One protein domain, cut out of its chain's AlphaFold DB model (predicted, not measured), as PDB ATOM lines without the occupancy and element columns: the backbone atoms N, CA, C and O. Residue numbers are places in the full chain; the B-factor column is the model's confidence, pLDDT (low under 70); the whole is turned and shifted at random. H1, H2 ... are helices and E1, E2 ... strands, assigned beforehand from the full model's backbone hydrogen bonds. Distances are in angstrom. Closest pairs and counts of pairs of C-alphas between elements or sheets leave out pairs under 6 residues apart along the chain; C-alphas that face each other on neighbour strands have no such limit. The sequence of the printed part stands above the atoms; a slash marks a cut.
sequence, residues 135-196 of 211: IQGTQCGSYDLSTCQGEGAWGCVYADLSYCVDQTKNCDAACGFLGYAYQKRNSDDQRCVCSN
ATOM      1  N   ILE A 135      27.692  24.561  16.815       73.06
ATOM      2  CA  ILE A 135      28.117  25.861  16.316       73.06
ATOM      3  C   ILE A 135      28.987  25.591  15.089       73.06
ATOM      4  O   ILE A 135      30.048  24.975  15.189       73.06
ATOM      5  N   GLN A 136      28.510  26.026  13.925       69.94
ATOM      6  CA  GLN A 136      29.336  26.111  12.724       69.94
ATOM      7  C   GLN A 136      30.150  27.396  12.826       69.94
ATOM      8  O   GLN A 136      29.583  28.454  13.100       69.94
ATOM      9  N   GLY A 137      31.461  27.313  12.633       65.62
ATOM     10  CA  GLY A 137      32.310  28.492  12.704       65.62
ATOM     11  C   GLY A 137      33.578  28.357  11.876       65.62
ATOM     12  O   GLY A 137      34.024  27.253  11.553       65.62
ATOM     13  N   THR A 138      34.130  29.502  11.503       75.88
ATOM     14  CA  THR A 138      35.332  29.621  10.674       75.88
ATOM     15  C   THR A 138      36.532  29.997  11.527       75.88
ATOM     16  O   THR A 138      36.384  30.377  12.689       75.88
ATOM     17  N   GLN A 139      37.733  29.899  10.962       81.56
ATOM     18  CA  GLN A 139      38.925  30.483  11.576       81.56
ATOM     19  C   GLN A 139      38.696  31.971  11.875       81.56
ATOM     20  O   GLN A 139      37.975  32.656  11.145       81.56
ATOM     21  N   CYS A 140      39.284  32.461  12.961       82.56
ATOM     22  CA  CYS A 140      39.293  33.887  13.267       82.56
ATOM     23  C   CYS A 140      40.575  34.559  12.748       82.56
ATOM     24  O   CYS A 140      41.484  33.897  12.238       82.56
ATOM     25  N   GLY A 141      40.625  35.888  12.844       83.06
ATOM     26  CA  GLY A 141      41.801  36.664  12.450       83.06
ATOM     27  C   GLY A 141      43.002  36.413  13.367       83.06
ATOM     28  O   GLY A 141      42.866  35.971  14.512       83.06
ATOM     29  N   SER A 142      44.190  36.738  12.867       81.06
ATOM     30  CA  SER A 142      45.472  36.564  13.569       81.06
ATOM     31  C   SER A 142      45.522  37.212  14.964       81.06
ATOM     32  O   SER A 142      46.044  36.618  15.912       81.06
ATOM     33  N   TYR A 143      44.934  38.404  15.123       85.69
ATOM     34  CA  TYR A 143      44.855  39.111  16.408       85.69
ATOM     35  C   TYR A 143      44.058  38.334  17.472       85.69
ATOM     36  O   TYR A 143      44.528  38.155  18.602       85.69
ATOM     37  N   ASP A 144      42.876  37.837  17.106       85.44
ATOM     38  CA  ASP A 144      42.000  37.092  18.015       85.44
ATOM     39  C   ASP A 144      42.607  35.729  18.368       85.44
ATOM     40  O   ASP A 144      42.589  35.315  19.529       85.44
ATOM     41  N   LEU A 145      43.221  35.055  17.389       85.69
ATOM     42  CA  LEU A 145      43.921  33.793  17.611       85.69
ATOM     43  C   LEU A 145      45.082  33.953  18.599       85.69
ATOM     44  O   LEU A 145      45.186  33.172  19.545       85.69
ATOM     45  N   SER A 146      45.921  34.976  18.411       81.56
ATOM     46  CA  SER A 146      47.048  35.279  19.302       81.56
ATOM     47  C   SER A 146      46.577  35.571  20.729       81.56
ATOM     48  O   SER A 146      47.141  35.053  21.696       81.56
ATOM     49  N   THR A 147      45.482  36.323  20.865       87.75
ATOM     50  CA  THR A 147      44.848  36.587  22.163       87.75
ATOM     51  C   THR A 147      44.402  35.283  22.826       87.75
ATOM     52  O   THR A 147      44.788  35.005  23.961       87.75
ATOM     53  N   CYS A 148      43.678  34.427  22.100       85.44
ATOM     54  CA  CYS A 148      43.211  33.145  22.618       85.44
ATOM     55  C   CYS A 148      44.359  32.202  23.007       85.44
ATOM     56  O   CYS A 148      44.313  31.577  24.066       85.44
ATOM     57  N   GLN A 149      45.420  32.117  22.204       83.94
ATOM     58  CA  GLN A 149      46.603  31.316  22.531       83.94
ATOM     59  C   GLN A 149      47.356  31.869  23.751       83.94
ATOM     60  O   GLN A 149      47.838  31.090  24.574       83.94
ATOM     61  N   GLY A 150      47.398  33.195  23.923       80.69
ATOM     62  CA  GLY A 150      47.925  33.853  25.124       80.69
ATOM     63  C   GLY A 150      47.145  33.511  26.400       80.69
ATOM     64  O   GLY A 150      47.732  33.408  27.476       80.69
ATOM     65  N   GLU A 151      45.844  33.241  26.276       85.94
ATOM     66  CA  GLU A 151      44.984  32.709  27.346       85.94
ATOM     67  C   GLU A 151      45.088  31.177  27.508       85.94
ATOM     68  O   GLU A 151      44.359  30.554  28.288       85.94
ATOM     69  N   GLY A 152      46.013  30.552  26.777       80.44
ATOM     70  CA  GLY A 152      46.284  29.122  26.807       80.44
ATOM     71  C   GLY A 152      45.341  28.293  25.943       80.44
ATOM     72  O   GLY A 152      45.244  27.090  26.185       80.44
ATOM     73  N   ALA A 153      44.621  28.905  24.995       87.94
ATOM     74  CA  ALA A 153      43.704  28.215  24.099       87.94
ATOM     75  C   ALA A 153      44.327  27.487  22.933       87.94
ATOM     76  O   ALA A 153      45.390  27.856  22.448       87.94
ATOM     77  N   TRP A 154      43.627  26.437  22.487       84.81
ATOM     78  CA  TRP A 154      44.026  25.705  21.293       84.81
ATOM     79  C   TRP A 154      43.902  26.595  20.062       84.81
ATOM     80  O   TRP A 154      44.808  26.674  19.238       84.81
ATOM     81  N   GLY A 155      42.767  27.276  19.946       89.88
ATOM     82  CA  GLY A 155      42.459  28.077  18.783       89.88
ATOM     83  C   GLY A 155      41.304  29.021  19.029       89.88
ATOM     84  O   GLY A 155      40.887  29.257  20.169       89.88
ATOM     85  N   CYS A 156      40.772  29.547  17.939       87.12
ATOM     86  CA  CYS A 156      39.708  30.525  17.987       87.12
ATOM     87  C   CYS A 156      38.761  30.366  16.797       87.12
ATOM     88  O   CYS A 156      39.171  30.027  15.687       87.12
ATOM     89  N   VAL A 157      37.471  30.564  17.065       87.88
ATOM     90  CA  VAL A 157      36.401  30.425  16.081       87.88
ATOM     91  C   VAL A 157      35.657  31.738  15.910       87.88
ATOM     92  O   VAL A 157      35.291  32.380  16.896       87.88
ATOM     93  N   TYR A 158      35.380  32.091  14.662       79.25
ATOM     94  CA  TYR A 158      34.449  33.143  14.300       79.25
ATOM     95  C   TYR A 158      33.086  32.522  13.966       79.25
ATOM     96  O   TYR A 158      32.954  31.731  13.028       79.25
ATOM     97  N   ALA A 159      32.079  32.838  14.778       68.81
ATOM     98  CA  ALA A 159      30.676  32.508  14.522       68.81
ATOM     99  C   ALA A 159      29.835  33.790  14.675       68.81
ATOM    100  O   ALA A 159      29.952  34.683  13.844       68.81
ATOM    101  N   ASP A 160      29.050  33.927  15.752       57.66
ATOM    102  CA  ASP A 160      28.329  35.174  16.081       57.66
ATOM    103  C   ASP A 160      29.222  36.211  16.796       57.66
ATOM    104  O   ASP A 160      28.974  37.413  16.739       57.66
ATOM    105  N   LEU A 161      30.260  35.730  17.487       63.84
ATOM    106  CA  LEU A 161      31.346  36.477  18.130       63.84
ATOM    107  C   LEU A 161      32.623  35.619  18.041       63.84
ATOM    108  O   LEU A 161      32.524  34.399  17.869       63.84
ATOM    109  N   SER A 162      33.803  36.229  18.184       75.44
ATOM    110  CA  SER A 162      35.061  35.483  18.324       75.44
ATOM    111  C   SER A 162      35.079  34.748  19.670       75.44
ATOM    112  O   SER A 162      34.911  35.369  20.723       75.44
ATOM    113  N   TYR A 163      35.274  33.427  19.653       84.50
ATOM    114  CA  TYR A 163      35.414  32.615  20.866       84.50
ATOM    115  C   TYR A 163      36.737  31.857  20.865       84.50
ATOM    116  O   TYR A 163      37.095  31.233  19.866       84.50
ATOM    117  N   CYS A 164      37.401  31.812  22.017       88.88
ATOM    118  CA  CYS A 164      38.509  30.892  22.238       88.88
ATOM    119  C   CYS A 164      37.975  29.475  22.441       88.88
ATOM    120  O   CYS A 164      36.986  29.260  23.151       88.88
ATOM    121  N   VAL A 165      38.638  28.496  21.836       89.38
ATOM    122  CA  VAL A 165      38.184  27.107  21.851       89.38
ATOM    123  C   VAL A 165      39.293  26.145  22.259       89.38
ATOM    124  O   VAL A 165      40.481  26.399  22.053       89.38
ATOM    125  N   ASP A 166      38.884  25.031  22.856       87.19
ATOM    126  CA  ASP A 166      39.714  23.874  23.164       87.19
ATOM    127  C   ASP A 166      39.375  22.712  22.259       87.19
ATOM    128  O   ASP A 166      38.201  22.391  22.073       87.19
ATOM    129  N   GLN A 167      40.404  22.034  21.757       81.69
ATOM    130  CA  GLN A 167      40.201  20.758  21.094       81.69
ATOM    131  C   GLN A 167      39.719  19.735  22.122       81.69
ATOM    132  O   GLN A 167      40.340  19.540  23.169       81.69
ATOM    133  N   THR A 168      38.602  19.071  21.832       77.56
ATOM    134  CA  THR A 168      38.030  18.084  22.745       77.56
ATOM    135  C   THR A 168      37.406  16.925  21.995       77.56
ATOM    136  O   THR A 168      36.636  17.105  21.057       77.56
ATOM    137  N   LYS A 169      37.674  15.714  22.491       72.44
ATOM    138  CA  LYS A 169      37.079  14.483  21.959       72.44
ATOM    139  C   LYS A 169      35.597  14.346  22.287       72.44
ATOM    140  O   LYS A 169      34.882  13.591  21.637       72.44
ATOM    141  N   ASN A 170      35.115  15.084  23.290       74.81
ATOM    142  CA  ASN A 170      33.703  15.055  23.682       74.81
ATOM    143  C   ASN A 170      32.787  15.546  22.553       74.81
ATOM    144  O   ASN A 170      31.611  15.190  22.517       74.81
ATOM    145  N   CYS A 171      33.336  16.336  21.630       75.31
ATOM    146  CA  CYS A 171      32.608  16.886  20.502       75.31
ATOM    147  C   CYS A 171      32.779  16.098  19.203       75.31
ATOM    148  O   CYS A 171      32.050  16.381  18.257       75.31
ATOM    149  N   ASP A 172      33.644  15.080  19.156       76.25
ATOM    150  CA  ASP A 172      33.883  14.293  17.941       76.25
ATOM    151  C   ASP A 172      32.576  13.680  17.422       76.25
ATOM    152  O   ASP A 172      32.225  13.840  16.254       76.25
ATOM    153  N   ALA A 173      31.783  13.079  18.316       67.44
ATOM    154  CA  ALA A 173      30.500  12.481  17.956       67.44
ATOM    155  C   ALA A 173      29.460  13.505  17.482       67.44
ATOM    156  O   ALA A 173      28.704  13.234  16.546       67.44
ATOM    157  N   ALA A 174      29.435  14.691  18.096       69.75
ATOM    158  CA  ALA A 174      28.545  15.777  17.693       69.75
ATOM    159  C   ALA A 174      28.954  16.366  16.333       69.75
ATOM    160  O   ALA A 174      28.093  16.665  15.511       69.75
ATOM    161  N   CYS A 175      30.256  16.460  16.070       69.25
ATOM    162  CA  CYS A 175      30.828  16.949  14.819       69.25
ATOM    163  C   CYS A 175      30.896  15.889  13.713       69.25
ATOM    164  O   CYS A 175      31.451  16.137  12.647       69.25
ATOM    165  N   GLY A 176      30.317  14.707  13.939       66.06
ATOM    166  CA  GLY A 176      30.289  13.638  12.944       66.06
ATOM    167  C   GLY A 176      31.662  13.028  12.653       66.06
ATOM    168  O   GLY A 176      31.825  12.432  11.593       66.06
ATOM    169  N   PHE A 177      32.616  13.170  13.581       64.56
ATOM    170  CA  PHE A 177      33.997  12.670  13.512       64.56
ATOM    171  C   PHE A 177      34.782  13.151  12.282       64.56
ATOM    172  O   PHE A 177      35.782  12.549  11.889       64.56
ATOM    173  N   LEU A 178      34.313  14.242  11.679       55.88
ATOM    174  CA  LEU A 178      34.867  14.867  10.491       55.88
ATOM    175  C   LEU A 178      35.436  16.236  10.861       55.88
ATOM    176  O   LEU A 178      34.784  17.021  11.550       55.88
ATOM    177  N   GLY A 179      36.648  16.515  10.382       69.69
ATOM    178  CA  GLY A 179      37.343  17.767  10.662       69.69
ATOM    179  C   GLY A 179      37.822  17.856  12.109       69.69
ATOM    180  O   GLY A 179      38.293  16.878  12.689       69.69
ATOM    181  N   TYR A 180      37.725  19.050  12.676       76.81
ATOM    182  CA  TYR A 180      38.160  19.348  14.026       76.81
ATOM    183  C   TYR A 180      36.961  19.682  14.911       76.81
ATOM    184  O   TYR A 180      36.081  20.469  14.546       76.81
ATOM    185  N   ALA A 181      36.956  19.075  16.094       83.44
ATOM    186  CA  ALA A 181      35.931  19.264  17.099       83.44
ATOM    187  C   ALA A 181      36.493  20.042  18.285       83.44
ATOM    188  O   ALA A 181      37.536  19.702  18.860       83.44
ATOM    189  N   TYR A 182      35.771  21.089  18.660       87.88
ATOM    190  CA  TYR A 182      36.171  21.972  19.735       87.88
ATOM    191  C   TYR A 182      35.007  22.302  20.658       87.88
ATOM    192  O   TYR A 182      33.833  22.107  20.336       87.88
ATOM    193  N   GLN A 183      35.347  22.851  21.812       88.06
ATOM    194  CA  GLN A 183      34.406  23.404  22.769       88.06
ATOM    195  C   GLN A 183      34.890  24.782  23.202       88.06
ATOM    196  O   GLN A 183      36.091  25.047  23.222       88.06
ATOM    197  N   LYS A 184      33.960  25.680  23.527       88.12
ATOM    198  CA  LYS A 184      34.321  27.011  24.020       88.12
ATOM    199  C   LYS A 184      35.116  26.895  25.317       88.12
ATOM    200  O   LYS A 184      34.681  26.236  26.262       88.12
ATOM    201  N   ARG A 185      36.260  27.573  25.364       85.31
ATOM    202  CA  ARG A 185      37.083  27.686  26.568       85.31
ATOM    203  C   ARG A 185      36.320  28.463  27.637       85.31
ATOM    204  O   ARG A 185      35.678  29.463  27.323       85.31
ATOM    205  N   ASN A 186      36.445  28.037  28.895       83.19
ATOM    206  CA  ASN A 186      35.918  28.751  30.069       83.19
ATOM    207  C   ASN A 186      34.429  29.128  29.951       83.19
ATOM    208  O   ASN A 186      34.007  30.180  30.428       83.19
ATOM    209  N   SER A 187      33.632  28.283  29.295       82.06
ATOM    210  CA  SER A 187      32.204  28.505  29.103       82.06
ATOM    211  C   SER A 187      31.405  27.329  29.647       82.06
ATOM    212  O   SER A 187      31.758  26.174  29.420       82.06
ATOM    213  N   ASP A 188      30.282  27.623  30.301       77.06
ATOM    214  CA  ASP A 188      29.284  26.608  30.665       77.06
ATOM    215  C   ASP A 188      28.513  26.091  29.430       77.06
ATOM    216  O   ASP A 188      27.735  25.138  29.519       77.06
ATOM    217  N   ASP A 189      28.730  26.710  28.265       78.06
ATOM    218  CA  ASP A 189      28.159  26.323  26.981       78.06
ATOM    219  C   ASP A 189      28.739  24.976  26.514       78.06
ATOM    220  O   ASP A 189      29.847  24.885  25.984       78.06
ATOM    221  N   GLN A 190      27.962  23.906  26.698       75.38
ATOM    222  CA  GLN A 190      28.324  22.545  26.285       75.38
ATOM    223  C   GLN A 190      28.138  22.284  24.781       75.38
ATOM    224  O   GLN A 190      28.228  21.142  24.329       75.38
ATOM    225  N   ARG A 191      27.839  23.320  23.992       82.62
ATOM    226  CA  ARG A 191      27.713  23.190  22.542       82.62
ATOM    227  C   ARG A 191      29.062  22.910  21.896       82.62
ATOM    228  O   ARG A 191      30.088  23.479  22.270       82.62
ATOM    229  N   CYS A 192      29.023  22.056  20.883       85.00
ATOM    230  CA  CYS A 192      30.205  21.670  20.132       85.00
ATOM    231  C   CYS A 192      30.429  22.617  18.965       85.00
ATOM    232  O   CYS A 192      29.494  22.959  18.242       85.00
ATOM    233  N   VAL A 193      31.677  23.025  18.782       86.25
ATOM    234  CA  VAL A 193      32.126  23.801  17.634       86.25
ATOM    235  C   VAL A 193      32.752  22.830  16.648       86.25
ATOM    236  O   VAL A 193      33.716  22.142  16.982       86.25
ATOM    237  N   CYS A 194      32.201  22.773  15.444       84.56
ATOM    238  CA  CYS A 194      32.665  21.862  14.407       84.56
ATOM    239  C   CYS A 194      33.209  22.677  13.241       84.56
ATOM    240  O   CYS A 194      32.514  23.563  12.738       84.56
ATOM    241  N   SER A 195      34.434  22.381  12.813       81.38
ATOM    242  CA  SER A 195      35.050  23.050  11.668       81.38
ATOM    243  C   SER A 195      35.828  22.066  10.806       81.38
ATOM    244  O   SER A 195      36.468  21.144  11.302       81.38
ATOM    245  N   ASN A 196      35.808  22.291   9.495       79.06
ATOM    246  CA  ASN A 196      36.666  21.567   8.555       79.06
ATOM    247  C   ASN A 196      38.071  22.185   8.459       79.06
ATOM    248  O   ASN A 196      38.933  21.649   7.767       79.06
TER     249      ASN A 196
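What this domain is: This is residues 135 to 196 of the 211 residues of an uncharacterized protein of Pseudocercospora musae (UniProt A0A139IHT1). A small antiparallel sheet of four short strands is strongly twisted and curled like part of a barrel, and the first printed stretch bridges its open side, residues 135 to 136 pairing with E4 and residues 138 to 139 with E1. One short helix, H1, packs over E1 and E2 at one end of the longest axis, and the long loop of residues 168 to 179 reaches out at the other end. The printed part has 62 residues with one named helix and four named strands, along the chain H1 E1 E2 E3 E4; the sheet order is E1 E2 E3 E4, and under half of the residues are in named elements, in a mixed class of helices and strands. It is compact, with a radius of gyration of the C-alphas of 10.6 A and spans of 30 by 21 by 18 A.

How they stand to each other: The sheet is a meander, each strand the antiparallel neighbour of the one before: E1, residues 155 to 158, E2, residues 162 to 167, E3, residues 180 to 184, and E4, residues 192 to 195. E1 and E2 form a hairpin at 138 degrees, with N 157 and O 163 2.9 A apart, within hydrogen-bond range. E2 and E3 form a hairpin at 119 degrees, with N 166 and O 183 at 2.8 A. The pairing is staggered: E2 pairs with E1 over residues 162 to 165 and with E3 over residues 165 to 167. E3 and E4 form a hairpin at 139 degrees, with N 182 and O 193 at 2.9 A. The edge strands E1 and E4 are only just apart, their closest C-alphas 8.0 A from each other. H1, residues 142 to 150, is on the sheet at a height over the sheet of 8.7 A, over E1 and E2, and runs slantwise to the strands, at 38 degrees to E1 on the local plane. Its closest C-alphas to E1 are those of Leu 145 and Cys 156, 5.3 A, and to E2 those of Cys 148 and Cys 164, 5.2 A. In H1 every O i to N i+4 pair is within hydrogen-bond range.

Where its parts are: E2, the longest strand, measures 15.8 A from C-alpha 162 to C-alpha 167 at (40.201, 20.758, 21.094). E3 measures 13.2 A, E1 10.5 A and E4 9.8 A, ending at C-alpha 195 at (35.050, 23.050, 11.668). H1 begins at C-alpha 142 at (45.472, 36.564, 13.569) and measures 12.1 A.

The domain as a whole: The two C-alphas farthest apart are those of Tyr 143 and Ala 173, 30.3 A. The printed part has no cut. The link from E2 to E3, 12 residues, is long. The mean pLDDT of the printed part is 79.2, and residues 136 to 137, 159 to 161 and 173 to 179 are under 70.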